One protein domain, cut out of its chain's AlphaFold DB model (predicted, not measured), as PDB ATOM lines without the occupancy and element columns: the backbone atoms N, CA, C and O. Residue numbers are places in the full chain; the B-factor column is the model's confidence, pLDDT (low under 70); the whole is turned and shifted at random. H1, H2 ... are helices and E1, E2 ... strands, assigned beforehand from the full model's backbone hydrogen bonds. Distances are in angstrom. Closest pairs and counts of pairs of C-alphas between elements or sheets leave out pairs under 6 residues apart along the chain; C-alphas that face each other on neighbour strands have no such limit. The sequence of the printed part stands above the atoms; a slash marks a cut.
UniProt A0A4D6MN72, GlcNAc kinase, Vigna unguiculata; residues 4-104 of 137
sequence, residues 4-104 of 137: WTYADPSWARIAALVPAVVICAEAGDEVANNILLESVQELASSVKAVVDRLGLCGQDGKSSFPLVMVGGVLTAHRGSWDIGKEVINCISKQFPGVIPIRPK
ATOM      1  N   TRP A   4    -101.830  16.836-124.149       71.12
ATOM      2  CA  TRP A   4    -101.406  17.141-122.780       71.12
ATOM      3  C   TRP A   4    -100.430  18.329-122.669       71.12
ATOM      4  O   TRP A   4    -100.503  19.062-121.681       71.12
ATOM      5  N   THR A   5     -99.574  18.574-123.673       65.50
ATOM      6  CA  THR A   5     -98.606  19.690-123.644       65.50
ATOM      7  C   THR A   5     -99.243  21.051-123.927       65.50
ATOM      8  O   THR A   5     -98.692  22.065-123.522       65.50
ATOM      9  N   TYR A   6    -100.411  21.088-124.578       72.38
ATOM     10  CA  TYR A   6    -101.079  22.335-124.987       72.38
ATOM     11  C   TYR A   6    -102.437  22.569-124.309       72.38
ATOM     12  O   TYR A   6    -103.072  23.589-124.553       72.38
ATOM     13  N   ALA A   7    -102.899  21.633-123.472       70.75
ATOM     14  CA  ALA A   7    -104.183  21.749-122.781       70.75
ATOM     15  C   ALA A   7    -104.172  22.755-121.618       70.75
ATOM     16  O   ALA A   7    -105.226  23.274-121.269       70.75
ATOM     17  N   ASP A   8    -103.008  23.023-121.022       65.38
ATOM     18  CA  ASP A   8    -102.849  23.995-119.938       65.38
ATOM     19  C   ASP A   8    -101.420  24.585-120.002       65.38
ATOM     20  O   ASP A   8    -100.454  23.815-119.947       65.38
ATOM     21  N   PRO A   9    -101.270  25.916-120.159       66.38
ATOM     22  CA  PRO A   9     -99.985  26.588-120.359       66.38
ATOM     23  C   PRO A   9     -99.158  26.760-119.071       66.38
ATOM     24  O   PRO A   9     -98.119  27.419-119.093       66.38
ATOM     25  N   SER A  10     -99.602  26.224-117.931       73.31
ATOM     26  CA  SER A  10     -98.910  26.410-116.658       73.31
ATOM     27  C   SER A  10     -97.597  25.618-116.566       73.31
ATOM     28  O   SER A  10     -97.559  24.387-116.549       73.31
ATOM     29  N   TRP A  11     -96.490  26.346-116.395       76.12
ATOM     30  CA  TRP A  11     -95.155  25.785-116.135       76.12
ATOM     31  C   TRP A  11     -95.090  24.911-114.874       76.12
ATOM     32  O   TRP A  11     -94.273  23.994-114.793       76.12
ATOM     33  N   ALA A  12     -95.994  25.137-113.916       76.69
ATOM     34  CA  ALA A  12     -96.126  24.325-112.709       76.69
ATOM     35  C   ALA A  12     -96.401  22.843-113.018       76.69
ATOM     36  O   ALA A  12     -95.896  21.970-112.316       76.69
ATOM     37  N   ARG A  13     -97.139  22.542-114.096       77.62
ATOM     38  CA  ARG A  13     -97.409  21.158-114.518       77.62
ATOM     39  C   ARG A  13     -96.150  20.433-114.977       77.62
ATOM     40  O   ARG A  13     -96.008  19.247-114.710       77.62
ATOM     41  N   ILE A  14     -95.239  21.139-115.646       79.88
ATOM     42  CA  ILE A  14     -93.958  20.573-116.086       79.88
ATOM     43  C   ILE A  14     -93.052  20.360-114.870       79.88
ATOM     44  O   ILE A  14     -92.487  19.283-114.711       79.88
ATOM     45  N   ALA A  15     -92.980  21.334-113.957       80.38
ATOM     46  CA  ALA A  15     -92.220  21.198-112.713       80.38
ATOM     47  C   ALA A  15     -92.731  20.047-111.823       80.38
ATOM     48  O   ALA A  15     -91.948  19.418-111.113       80.38
ATOM     49  N   ALA A  16     -94.022  19.713-111.898       82.38
ATOM     50  CA  ALA A  16     -94.599  18.575-111.186       82.38
ATOM     51  C   ALA A  16     -94.081  17.204-111.666       82.38
ATOM     52  O   ALA A  16     -94.338  16.204-111.000       82.38
ATOM     53  N   LEU A  17     -93.342  17.138-112.781       87.31
ATOM     54  CA  LEU A  17     -92.677  15.913-113.236       87.31
ATOM     55  C   LEU A  17     -91.371  15.626-112.486       87.31
ATOM     56  O   LEU A  17     -90.924  14.481-112.485       87.31
ATOM     57  N   VAL A  18     -90.770  16.627-111.831       88.06
ATOM     58  CA  VAL A  18     -89.475  16.485-111.142       88.06
ATOM     59  C   VAL A  18     -89.444  15.291-110.175       88.06
ATOM     60  O   VAL A  18     -88.492  14.516-110.260       88.06
ATOM     61  N   PRO A  19     -90.467  15.040-109.329       87.94
ATOM     62  CA  PRO A  19     -90.473  13.864-108.461       87.94
ATOM     63  C   PRO A  19     -90.373  12.536-109.221       87.94
ATOM     64  O   PRO A  19     -89.690  11.626-108.765       87.94
ATOM     65  N   ALA A  20     -91.016  12.417-110.387       90.31
ATOM     66  CA  ALA A  20     -90.944  11.202-111.197       90.31
ATOM     67  C   ALA A  20     -89.542  11.003-111.792       90.31
ATOM     68  O   ALA A  20     -89.025   9.890-111.768       90.31
ATOM     69  N   VAL A  21     -88.905  12.083-112.260       91.50
ATOM     70  CA  VAL A  21     -87.524  12.038-112.773       91.50
ATOM     71  C   VAL A  21     -86.552  11.614-111.671       91.50
ATOM     72  O   VAL A  21     -85.698  10.767-111.910       91.50
ATOM     73  N   VAL A  22     -86.718  12.139-110.452       90.00
ATOM     74  CA  VAL A  22     -85.910  11.738-109.290       90.00
ATOM     75  C   VAL A  22     -86.068  10.245-109.004       90.00
ATOM     76  O   VAL A  22     -85.065   9.547-108.927       90.00
ATOM     77  N   ILE A  23     -87.299   9.729-108.936       90.94
ATOM     78  CA  ILE A  23     -87.547   8.298-108.683       90.94
ATOM     79  C   ILE A  23     -86.881   7.416-109.753       90.94
ATOM     80  O   ILE A  23     -86.266   6.404-109.422       90.94
ATOM     81  N   CYS A  24     -86.972   7.792-111.032       93.12
ATOM     82  CA  CYS A  24     -86.310   7.065-112.116       93.12
ATOM     83  C   CYS A  24     -84.782   7.081-111.971       93.12
ATOM     84  O   CYS A  24     -84.143   6.037-112.087       93.12
ATOM     85  N   ALA A  25     -84.200   8.243-111.672       92.12
ATOM     86  CA  ALA A  25     -82.762   8.383-111.466       92.12
ATOM     87  C   ALA A  25     -82.266   7.525-110.287       92.12
ATOM     88  O   ALA A  25     -81.241   6.853-110.396       92.12
ATOM     89  N   GLU A  26     -83.028   7.484-109.190       89.81
ATOM     90  CA  GLU A  26     -82.746   6.640-108.022       89.81
ATOM     91  C   GLU A  26     -82.861   5.143-108.319       89.81
ATOM     92  O   GLU A  26     -82.132   4.340-107.737       89.81
ATOM     93  N   ALA A  27     -83.730   4.761-109.256       92.62
ATOM     94  CA  ALA A  27     -83.828   3.396-109.762       92.62
ATOM     95  C   ALA A  27     -82.679   3.015-110.722       92.62
ATOM     96  O   ALA A  27     -82.643   1.883-111.203       92.62
ATOM     97  N   GLY A  28     -81.740   3.931-110.987       92.31
ATOM     98  CA  GLY A  28     -80.585   3.703-111.856       92.31
ATOM     99  C   GLY A  28     -80.829   4.023-113.330       92.31
ATOM    100  O   GLY A  28     -80.021   3.631-114.165       92.31
ATOM    101  N   ASP A  29     -81.910   4.731-113.671       96.81
ATOM    102  CA  ASP A  29     -82.148   5.173-115.046       96.81
ATOM    103  C   ASP A  29     -81.097   6.218-115.466       96.81
ATOM    104  O   ASP A  29     -80.970   7.289-114.861       96.81
ATOM    105  N   GLU A  30     -80.307   5.895-116.490       96.56
ATOM    106  CA  GLU A  30     -79.210   6.748-116.961       96.56
ATOM    107  C   GLU A  30     -79.709   8.063-117.568       96.56
ATOM    108  O   GLU A  30     -79.092   9.109-117.370       96.56
ATOM    109  N   VAL A  31     -80.841   8.041-118.277       97.25
ATOM    110  CA  VAL A  31     -81.403   9.235-118.920       97.25
ATOM    111  C   VAL A  31     -81.894  10.213-117.857       97.25
ATOM    112  O   VAL A  31     -81.570  11.398-117.914       97.25
ATOM    113  N   ALA A  32     -82.619   9.727-116.852       94.56
ATOM    114  CA  ALA A  32     -83.085  10.530-115.731       94.56
ATOM    115  C   ALA A  32     -81.915  11.110-114.922       94.56
ATOM    116  O   ALA A  32     -81.945  12.288-114.560       94.56
ATOM    117  N   ASN A  33     -80.858  10.322-114.691       93.62
ATOM    118  CA  ASN A  33     -79.641  10.820-114.050       93.62
ATOM    119  C   ASN A  33     -78.975  11.933-114.865       93.62
ATOM    120  O   ASN A  33     -78.644  12.978-114.304       93.62
ATOM    121  N   ASN A  34     -78.831  11.751-116.179       95.94
ATOM    122  CA  ASN A  34     -78.246  12.763-117.056       95.94
ATOM    123  C   ASN A  34     -79.071  14.054-117.070       95.94
ATOM    124  O   ASN A  34     -78.495  15.128-116.927       95.94
ATOM    125  N   ILE A  35     -80.407  13.968-117.118       94.62
ATOM    126  CA  ILE A  35     -81.294  15.141-117.039       94.62
ATOM    127  C   ILE A  35     -81.028  15.953-115.762       94.62
ATOM    128  O   ILE A  35     -80.931  17.183-115.806       94.62
ATOM    129  N   LEU A  36     -80.914  15.282-114.611       92.62
ATOM    130  CA  LEU A  36     -80.672  15.960-113.336       92.62
ATOM    131  C   LEU A  36     -79.261  16.562-113.279       92.62
ATOM    132  O   LEU A  36     -79.111  17.706-112.852       92.62
ATOM    133  N   LEU A  37     -78.240  15.843-113.753       93.94
ATOM    134  CA  LEU A  37     -76.861  16.338-113.794       93.94
ATOM    135  C   LEU A  37     -76.698  17.538-114.734       93.94
ATOM    136  O   LEU A  37     -76.074  18.525-114.343       93.94
ATOM    137  N   GLU A  38     -77.281  17.493-115.931       95.81
ATOM    138  CA  GLU A  38     -77.296  18.620-116.867       95.81
ATOM    139  C   GLU A  38     -77.989  19.833-116.241       95.81
ATOM    140  O   GLU A  38     -77.439  20.933-116.246       95.81
ATOM    141  N   SER A  39     -79.134  19.625-115.580       93.12
ATOM    142  CA  SER A  39     -79.848  20.695-114.868       93.12
ATOM    143  C   SER A  39     -78.990  21.351-113.776       93.12
ATOM    144  O   SER A  39     -79.017  22.572-113.608       93.12
ATOM    145  N   VAL A  40     -78.197  20.559-113.041       94.50
ATOM    146  CA  VAL A  40     -77.234  21.075-112.055       94.50
ATOM    147  C   VAL A  40     -76.156  21.929-112.726       94.50
ATOM    148  O   VAL A  40     -75.835  23.002-112.210       94.50
ATOM    149  N   GLN A  41     -75.607  21.488-113.863       96.00
ATOM    150  CA  GLN A  41     -74.575  22.238-114.590       96.00
ATOM    151  C   GLN A  41     -75.101  23.563-115.150       96.00
ATOM    152  O   GLN A  41     -74.425  24.588-115.035       96.00
ATOM    153  N   GLU A  42     -76.314  23.574-115.700       95.81
ATOM    154  CA  GLU A  42     -76.947  24.792-116.218       95.81
ATOM    155  C   GLU A  42     -77.216  25.808-115.099       95.81
ATOM    156  O   GLU A  42     -76.946  27.010-115.234       95.81
ATOM    157  N   LEU A  43     -77.670  25.332-113.936       94.25
ATOM    158  CA  LEU A  43     -77.893  26.201-112.786       94.25
ATOM    159  C   LEU A  43     -76.574  26.744-112.218       94.25
ATOM    160  O   LEU A  43     -76.477  27.936-111.919       94.25
ATOM    161  N   ALA A  44     -75.536  25.911-112.122       94.81
ATOM    162  CA  ALA A  44     -74.204  26.348-111.705       94.81
ATOM    163  C   ALA A  44     -73.609  27.381-112.680       94.81
ATOM    164  O   ALA A  44     -73.038  28.383-112.243       94.81
ATOM    165  N   SER A  45     -73.802  27.187-113.988       96.62
ATOM    166  CA  SER A  45     -73.377  28.133-115.028       96.62
ATOM    167  C   SER A  45     -74.094  29.478-114.906       96.62
ATOM    168  O   SER A  45     -73.465  30.532-115.014       96.62
ATOM    169  N   SER A  46     -75.388  29.455-114.582       96.38
ATOM    170  CA  SER A  46     -76.164  30.668-114.306       96.38
ATOM    171  C   SER A  46     -75.628  31.425-113.085       96.38
ATOM    172  O   SER A  46     -75.470  32.646-113.135       96.38
ATOM    173  N   VAL A  47     -75.288  30.715-112.002       95.50
ATOM    174  CA  VAL A  47     -74.680  31.331-110.809       95.50
ATOM    175  C   VAL A  47     -73.325  31.944-111.144       95.50
ATOM    176  O   VAL A  47     -73.085  33.102-110.805       95.50
ATOM    177  N   LYS A  48     -72.465  31.204-111.852       95.06
ATOM    178  CA  LYS A  48     -71.155  31.689-112.298       95.06
ATOM    179  C   LYS A  48     -71.273  33.008-113.056       95.06
ATOM    180  O   LYS A  48     -70.577  33.961-112.725       95.06
ATOM    181  N   ALA A  49     -72.189  33.087-114.020       96.69
ATOM    182  CA  ALA A  49     -72.377  34.294-114.820       96.69
ATOM    183  C   ALA A  49     -72.687  35.530-113.954       96.69
ATOM    184  O   ALA A  49     -72.167  36.615-114.213       96.69
ATOM    185  N   VAL A  50     -73.501  35.371-112.904       96.69
ATOM    186  CA  VAL A  50     -73.838  36.457-111.969       96.69
ATOM    187  C   VAL A  50     -72.660  36.805-111.064       96.69
ATOM    188  O   VAL A  50     -72.360  37.987-110.886       96.69
ATOM    189  N   VAL A  51     -71.982  35.797-110.510       95.44
ATOM    190  CA  VAL A  51     -70.812  35.982-109.639       95.44
ATOM    191  C   VAL A  51     -69.711  36.743-110.372       95.44
ATOM    192  O   VAL A  51     -69.218  37.738-109.840       95.44
ATOM    193  N   ASP A  52     -69.400  36.338-111.603       93.50
ATOM    194  CA  ASP A  52     -68.383  36.974-112.441       93.50
ATOM    195  C   ASP A  52     -68.802  38.400-112.818       93.50
ATOM    196  O   ASP A  52     -68.016  39.342-112.706       93.50
ATOM    197  N   ARG A  53     -70.068  38.597-113.220       95.69
ATOM    198  CA  ARG A  53     -70.574  39.914-113.636       95.69
ATOM    199  C   ARG A  53     -70.576  40.938-112.503       95.69
ATOM    200  O   ARG A  53     -70.356  42.119-112.765       95.69
ATOM    201  N   LEU A  54     -70.867  40.504-111.280       95.31
ATOM    202  CA  LEU A  54     -70.950  41.366-110.099       95.31
ATOM    203  C   LEU A  54     -69.656  41.375-109.270       95.31
ATOM    204  O   LEU A  54     -69.575  42.120-108.297       95.31
ATOM    205  N   GLY A  55     -68.654  40.569-109.634       94.56
ATOM    206  CA  GLY A  55     -67.387  40.467-108.910       94.56
ATOM    207  C   GLY A  55     -67.533  39.941-107.477       94.56
ATOM    208  O   GLY A  55     -66.756  40.327-106.606       94.56
ATOM    209  N   LEU A  56     -68.527  39.081-107.209       94.06
ATOM    210  CA  LEU A  56     -68.879  38.660-105.839       94.06
ATOM    211  C   LEU A  56     -67.783  37.832-105.157       94.06
ATOM    212  O   LEU A  56     -67.687  37.825-103.933       94.06
ATOM    213  N   CYS A  57     -66.948  37.146-105.936       91.75
ATOM    214  CA  CYS A  57     -65.856  36.312-105.439       91.75
ATOM    215  C   CYS A  57     -64.518  37.062-105.302       91.75
ATOM    216  O   CYS A  57     -63.504  36.442-104.983       91.75
ATOM    217  N   GLY A  58     -64.496  38.384-105.512       89.56
ATOM    218  CA  GLY A  58     -63.271  39.187-105.488       89.56
ATOM    219  C   GLY A  58     -62.322  38.887-106.655       89.56
ATOM    220  O   GLY A  58     -62.598  38.043-107.505       89.56
ATOM    221  N   GLN A  59     -61.191  39.598-106.706       85.12
ATOM    222  CA  GLN A  59     -60.217  39.481-107.806       85.12
ATOM    223  C   GLN A  59     -59.517  38.116-107.854       85.12
ATOM    224  O   GLN A  59     -59.096  37.679-108.921       85.12
ATOM    225  N   ASP A  60     -59.385  37.451-106.707       86.19
ATOM    226  CA  ASP A  60     -58.720  36.156-106.562       86.19
ATOM    227  C   ASP A  60     -59.688  34.960-106.615       86.19
ATOM    228  O   ASP A  60     -59.250  33.812-106.516       86.19
ATOM    229  N   GLY A  61     -60.995  35.217-106.755       84.31
ATOM    230  CA  GLY A  61     -62.043  34.197-106.815       84.31
ATOM    231  C   GLY A  61     -62.364  33.519-105.479       84.31
ATOM    232  O   GLY A  61     -63.121  32.547-105.456       84.31
ATOM    233  N   LYS A  62     -61.793  33.987-104.362       88.94
ATOM    234  CA  LYS A  62     -61.893  33.320-103.051       88.94
ATOM    235  C   LYS A  62     -62.730  34.073-102.031       88.94
ATOM    236  O   LYS A  62     -62.985  33.535-100.953       88.94
ATOM    237  N   SER A  63     -63.152  35.296-102.343       93.81
ATOM    238  CA  SER A  63     -63.965  36.085-101.420       93.81
ATOM    239  C   SER A  63     -65.299  35.397-101.159       93.81
ATOM    240  O   SER A  63     -65.897  34.789-102.050       93.81
ATOM    241  N   SER A  64     -65.753  35.485 -99.912       95.56
ATOM    242  CA  SER A  64     -66.999  34.853 -99.518       95.56
ATOM    243  C   SER A  64     -68.217  35.629 -99.996       95.56
ATOM    244  O   SER A  64     -68.264  36.851 -99.881       95.56
ATOM    245  N   PHE A  65     -69.238  34.907-100.455       95.81
ATOM    246  CA  PHE A  65     -70.523  35.494-100.822       95.81
ATOM    247  C   PHE A  65     -71.688  34.557-100.476       95.81
ATOM    248  O   PHE A  65     -71.544  33.333-100.553       95.81
ATOM    249  N   PRO A  66     -72.853  35.103-100.095       95.62
ATOM    250  CA  PRO A  66     -74.034  34.300 -99.820       95.62
ATOM    251  C   PRO A  66     -74.685  33.802-101.117       95.62
ATOM    252  O   PRO A  66     -74.931  34.581-102.037       95.62
ATOM    253  N   LEU A  67     -75.045  32.519-101.156       95.06
ATOM    254  CA  LEU A  67     -75.879  31.922-102.199       95.06
ATOM    255  C   LEU A  67     -77.179  31.416-101.572       95.06
ATOM    256  O   LEU A  67     -77.192  30.410-100.864       95.06
ATOM    257  N   VAL A  68     -78.279  32.126-101.815       93.06
ATOM    258  CA  VAL A  68     -79.580  31.776-101.234       93.06
ATOM    259  C   VAL A  68     -80.295  30.760-102.126       93.06
ATOM    260  O   VAL A  68     -80.578  31.038-103.287       93.06
ATOM    261  N   MET A  69     -80.620  29.594-101.570       90.62
ATOM    262  CA  MET A  69     -81.279  28.493-102.274       90.62
ATOM    263  C   MET A  69     -82.787  28.528-102.004       90.62
ATOM    264  O   MET A  69     -83.229  28.179-100.906       90.62
ATOM    265  N   VAL A  70     -83.580  28.956-102.993       88.44
ATOM    266  CA  VAL A  70     -85.047  29.078-102.890       88.44
ATOM    267  C   VAL A  70     -85.724  28.414-104.085       88.44
ATOM    268  O   VAL A  70     -85.328  28.636-105.223       88.44
ATOM    269  N   GLY A  71     -86.775  27.636-103.828       83.88
ATOM    270  CA  GLY A  71     -87.600  26.994-104.855       83.88
ATOM    271  C   GLY A  71     -87.894  25.535-104.518       83.88
ATOM    272  O   GLY A  71     -87.048  24.856-103.946       83.88
ATOM    273  N   GLY A  72     -89.085  25.045-104.884       81.12
ATOM    274  CA  GLY A  72     -89.551  23.699-104.509       81.12
ATOM    275  C   GLY A  72     -88.740  22.540-105.103       81.12
ATOM    276  O   GLY A  72     -88.791  21.428-104.595       81.12
ATOM    277  N   VAL A  73     -87.964  22.800-106.157       83.12
ATOM    278  CA  VAL A  73     -87.005  21.833-106.710       83.12
ATOM    279  C   VAL A  73     -85.727  21.801-105.867       83.12
ATOM    280  O   VAL A  73     -85.193  20.738-105.606       83.12
ATOM    281  N   LEU A  74     -85.262  22.952-105.369       82.81
ATOM    282  CA  LEU A  74     -84.034  23.073-104.567       82.81
ATOM    283  C   LEU A  74     -84.223  22.680-103.090       82.81
ATOM    284  O   LEU A  74     -83.256  22.650-102.318       82.81
ATOM    285  N   THR A  75     -85.464  22.423-102.671       69.50
ATOM    286  CA  THR A  75     -85.773  21.868-101.353       69.50
ATOM    287  C   THR A  75     -85.513  20.369-101.339       69.50
ATOM    288  O   THR A  75     -85.917  19.670-102.260       69.50
ATOM    289  N   ALA A  76     -84.872  19.882-100.274       62.16
ATOM    290  CA  ALA A  76     -84.503  18.478-100.136       62.16
ATOM    291  C   ALA A  76     -85.710  17.552-100.361       62.16
ATOM    292  O   ALA A  76     -86.723  17.643 -99.661       62.16
ATOM    293  N   HIS A  77     -85.588  16.656-101.335       61.00
ATOM    294  CA  HIS A  77     -86.536  15.570-101.533       61.00
ATOM    295  C   HIS A  77     -86.245  14.446-100.530       61.00
ATOM    296  O   HIS A  77     -85.119  14.286-100.058       61.00
ATOM    297  N   ARG A  78     -87.270  13.667-100.160       58.38
ATOM    298  CA  ARG A  78     -87.083  12.450 -99.355       58.38
ATOM    299  C   ARG A  78     -86.505  11.360-100.263       58.38
ATOM    300  O   ARG A  78     -87.255  10.521-100.743       58.38
ATOM    301  N   GLY A  79     -85.205  11.426-100.524       67.56
ATOM    302  CA  GLY A  79     -84.494  10.533-101.433       67.56
ATOM    303  C   GLY A  79     -82.976  10.673-101.313       67.56
ATOM    304  O   GLY A  79     -82.468  11.504-100.558       67.56
ATOM    305  N   SER A  80     -82.255   9.834-102.047       73.00
ATOM    306  CA  SER A  80     -80.808   9.936-102.263       73.00
ATOM    307  C   SER A  80     -80.432  11.090-103.201       73.00
ATOM    308  O   SER A  80     -79.336  11.638-103.073       73.00
ATOM    309  N   TRP A  81     -81.347  11.502-104.087       82.31
ATOM    310  CA  TRP A  81     -81.140  12.637-104.988       82.31
ATOM    311  C   TRP A  81     -81.582  13.963-104.327       82.31
ATOM    312  O   TRP A  81     -82.773  14.226-104.157       82.31
ATOM    313  N   ASP A  82     -80.621  14.840-103.994       87.38
ATOM    314  CA  ASP A  82     -80.854  16.246-103.598       87.38
ATOM    315  C   ASP A  82     -80.186  17.233-104.582       87.38
ATOM    316  O   ASP A  82     -78.980  17.484-104.524       87.38
ATOM    317  N   ILE A  83     -80.984  17.834-105.475       88.62
ATOM    318  CA  ILE A  83     -80.515  18.810-106.478       88.62
ATOM    319  C   ILE A  83     -79.885  20.049-105.845       88.62
ATOM    320  O   ILE A  83     -78.878  20.545-106.342       88.62
ATOM    321  N   GLY A  84     -80.401  20.511-104.704       89.56
ATOM    322  CA  GLY A  84     -79.817  21.639-103.991       89.56
ATOM    323  C   GLY A  84     -78.413  21.316-103.484       89.56
ATOM    324  O   GLY A  84     -77.517  22.154-103.577       89.56
ATOM    325  N   LYS A  85     -78.203  20.093-102.985       90.25
ATOM    326  CA  LYS A  85     -76.884  19.627-102.545       90.25
ATOM    327  C   LYS A  85     -75.903  19.509-103.711       90.25
ATOM    328  O   LYS A  85     -74.782  19.995-103.583       90.25
ATOM    329  N   GLU A  86     -76.311  18.935-104.841       92.06
ATOM    330  CA  GLU A  86     -75.409  18.784-105.992       92.06
ATOM    331  C   GLU A  86     -75.044  20.117-106.652       92.06
ATOM    332  O   GLU A  86     -73.893  20.318-107.042       92.06
ATOM    333  N   VAL A  87     -75.971  21.079-106.682       93.12
ATOM    334  CA  VAL A  87     -75.680  22.459-107.105       93.12
ATOM    335  C   VAL A  87     -74.617  23.089-106.211       93.12
ATOM    336  O   VAL A  87     -73.637  23.633-106.718       93.12
ATOM    337  N   ILE A  88     -74.752  22.969-104.887       93.38
ATOM    338  CA  ILE A  88     -73.747  23.480-103.946       93.38
ATOM    339  C   ILE A  88     -72.409  22.765-104.159       93.38
ATOM    340  O   ILE A  88     -71.379  23.428-104.241       93.38
ATOM    341  N   ASN A  89     -72.400  21.438-104.310       93.94
ATOM    342  CA  ASN A  89     -71.175  20.681-104.575       93.94
ATOM    343  C   ASN A  89     -70.475  21.148-105.861       93.94
ATOM    344  O   ASN A  89     -69.247  21.231-105.899       93.94
ATOM    345  N   CYS A  90     -71.236  21.437-106.918       94.50
ATOM    346  CA  CYS A  90     -70.706  21.929-108.184       94.50
ATOM    347  C   CYS A  90     -70.119  23.341-108.040       94.50
ATOM    348  O   CYS A  90     -68.977  23.580-108.437       94.50
ATOM    349  N   ILE A  91     -70.866  24.255-107.415       94.69
ATOM    350  CA  ILE A  91     -70.473  25.659-107.246       94.69
ATOM    351  C   ILE A  91     -69.273  25.785-106.308       94.69
ATOM    352  O   ILE A  91     -68.334  26.501-106.639       94.69
ATOM    353  N   SER A  92     -69.236  25.052-105.194       94.75
ATOM    354  CA  SER A  92     -68.136  25.110-104.218       94.75
ATOM    355  C   SER A  92     -66.780  24.697-104.796       94.75
ATOM    356  O   SER A  92     -65.746  25.117-104.284       94.75
ATOM    357  N   LYS A  93     -66.752  23.897-105.876       93.75
ATOM    358  CA  LYS A  93     -65.508  23.567-106.596       93.75
ATOM    359  C   LYS A  93     -64.947  24.765-107.360       93.75
ATOM    360  O   LYS A  93     -63.734  24.885-107.486       93.75
ATOM    361  N   GLN A  94     -65.821  25.617-107.892       91.00
ATOM    362  CA  GLN A  94     -65.438  26.806-108.658       91.00
ATOM    363  C   GLN A  94     -65.244  28.024-107.748       91.00
ATOM    364  O   GLN A  94     -64.350  28.832-107.972       91.00
ATOM    365  N   PHE A  95     -66.058  28.123-106.699       94.00
ATOM    366  CA  PHE A  95     -66.120  29.247-105.778       94.00
ATOM    367  C   PHE A  95     -66.015  28.744-104.333       94.00
ATOM    368  O   PHE A  95     -67.037  28.548-103.672       94.00
ATOM    369  N   PRO A  96     -64.794  28.545-103.803       93.12
ATOM    370  CA  PRO A  96     -64.604  27.987-102.462       93.12
ATOM    371  C   PRO A  96     -65.148  28.891-101.344       93.12
ATOM    372  O   PRO A  96     -65.385  28.418-100.237       93.12
ATOM    373  N   GLY A  97     -65.358  30.182-101.621       93.00
ATOM    374  CA  GLY A  97     -65.938  31.145-100.684       93.00
ATOM    375  C   GLY A  97     -67.472  31.137-100.606       93.00
ATOM    376  O   GLY A  97     -68.031  31.907 -99.825       93.00
ATOM    377  N   VAL A  98     -68.177  30.323-101.401       95.75
ATOM    378  CA  VAL A  98     -69.648  30.329-101.415       95.75
ATOM    379  C   VAL A  98     -70.232  29.922-100.055       95.75
ATOM    380  O   VAL A  98     -69.841  28.919 -99.460       95.75
ATOM    381  N   ILE A  99     -71.205  30.689 -99.566       96.19
ATOM    382  CA  ILE A  99     -71.926  30.411 -98.319       96.19
ATOM    383  C   ILE A  99     -73.379  30.069 -98.674       96.19
ATOM    384  O   ILE A  99     -74.175  30.979 -98.920       96.19
ATOM    385  N   PRO A 100     -73.760  28.781 -98.717       93.69
ATOM    386  CA  PRO A 100     -75.129  28.393 -99.029       93.69
ATOM    387  C   PRO A 100     -76.079  28.759 -97.883       93.69
ATOM    388  O   PRO A 100     -75.860  28.400 -96.726       93.69
ATOM    389  N   ILE A 101     -77.175  29.442 -98.212       92.38
ATOM    390  CA  ILE A 101     -78.207  29.863 -97.262       92.38
ATOM    391  C   ILE A 101     -79.541  29.247 -97.670       92.38
ATOM    392  O   ILE A 101     -80.037  29.477 -98.771       92.38
ATOM    393  N   ARG A 102     -80.164  28.507 -96.749       89.00
ATOM    394  CA  ARG A 102     -81.562  28.076 -96.865       89.00
ATOM    395  C   ARG A 102     -82.434  28.947 -95.957       89.00
ATOM    396  O   ARG A 102     -82.191  28.965 -94.747       89.00
ATOM    397  N   PRO A 103     -83.418  29.685 -96.501       89.38
ATOM    398  CA  PRO A 103     -84.328  30.479 -95.684       89.38
ATOM    399  C   PRO A 103     -85.075  29.618 -94.658       89.38
ATOM    400  O   PRO A 103     -85.508  28.509 -94.962       89.38
ATOM    401  N   LYS A 104     -85.235  30.144 -93.438       89.25
ATOM    402  CA  LYS A 104     -85.991  29.491 -92.348       89.25
ATOM    403  C   LYS A 104     -87.490  29.788 -92.387       89.25
ATOM    404  O   LYS A 104     -88.257  29.151 -91.676       89.25
TER     405      LYS A 104
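What this domain is: This is residues 4 to 104 of the 137 residues of the protein "GlcNAc kinase" of Vigna unguiculata (UniProt A0A4D6MN72). A small two-strand sheet, E1 and E2, and the helix H4 beside it sit over one side of the long helix H3, which H4 crosses. At the first end of H3, H2 makes a corner with it and leads to the short H1, where residues 6 to 12 stick out. The 101 printed residues hold four named helices and two named strands in the order H1 H2 H3 E1 H4 E2; the sheet is parallel and the class mostly helix. The whole is only just loose, close to compact, with a radius of gyration of the C-alphas of 15.6 A, and elongated, spanning 48 by 31 by 28 A.

Where its parts are: E1 is residues 65 to 68, 9.8 A long, and E2 residues 98 to 101, 9.5 A, ending at C-alpha 101 (-78.207, 29.863, -97.262). H4, residues 83 to 94, measures 17.2 A and H3, residues 30 to 54, 36.2 A. H2 is residues 18 to 26, 12.3 A; H1, residues 11 to 15, 6.4 A, begins at C-alpha 11 (-95.155, 25.785, -116.135).

How they stand to each other: E1 and E2 are parallel, 34 degrees between their directions, with N 99 and O 65 within hydrogen-bond range at 2.8 A. E1, H4 and E2 form a strand-helix-strand unit, two parallel neighbour strands with a helix between, whose crossover is right-handed. The closest C-alphas of H4 and E2, Ser 92 and Val 98, are 6.1 A apart. H4 touches H3, closest at the C-alphas of Val 87 and Val 40, 5.4 A, at a steep tilt of 50 degrees, the same way. H2 touches H3 at residues 31 to 36 alone, closest at the C-alphas of Ala 25 and Asn 33, 4.7 A, at a steep tilt of 61 degrees, opposite ways. H1 and H2 meet only through their link; H1 and H3 are apart. Every O i to N i+4 pair is within hydrogen-bond range in H1, H2 and H3, and 6 of 8 in H4.

The domain as a whole: The two C-alphas farthest apart, those of Ala 7 and Asp 60, are 50.4 A apart. The printed part has no cut. The link from E1 to H4, residues 69 to 82, is long. Mean pLDDT of the printed part is 88.2, with residues 5, 8 to 9 and 75 to 79 under 70.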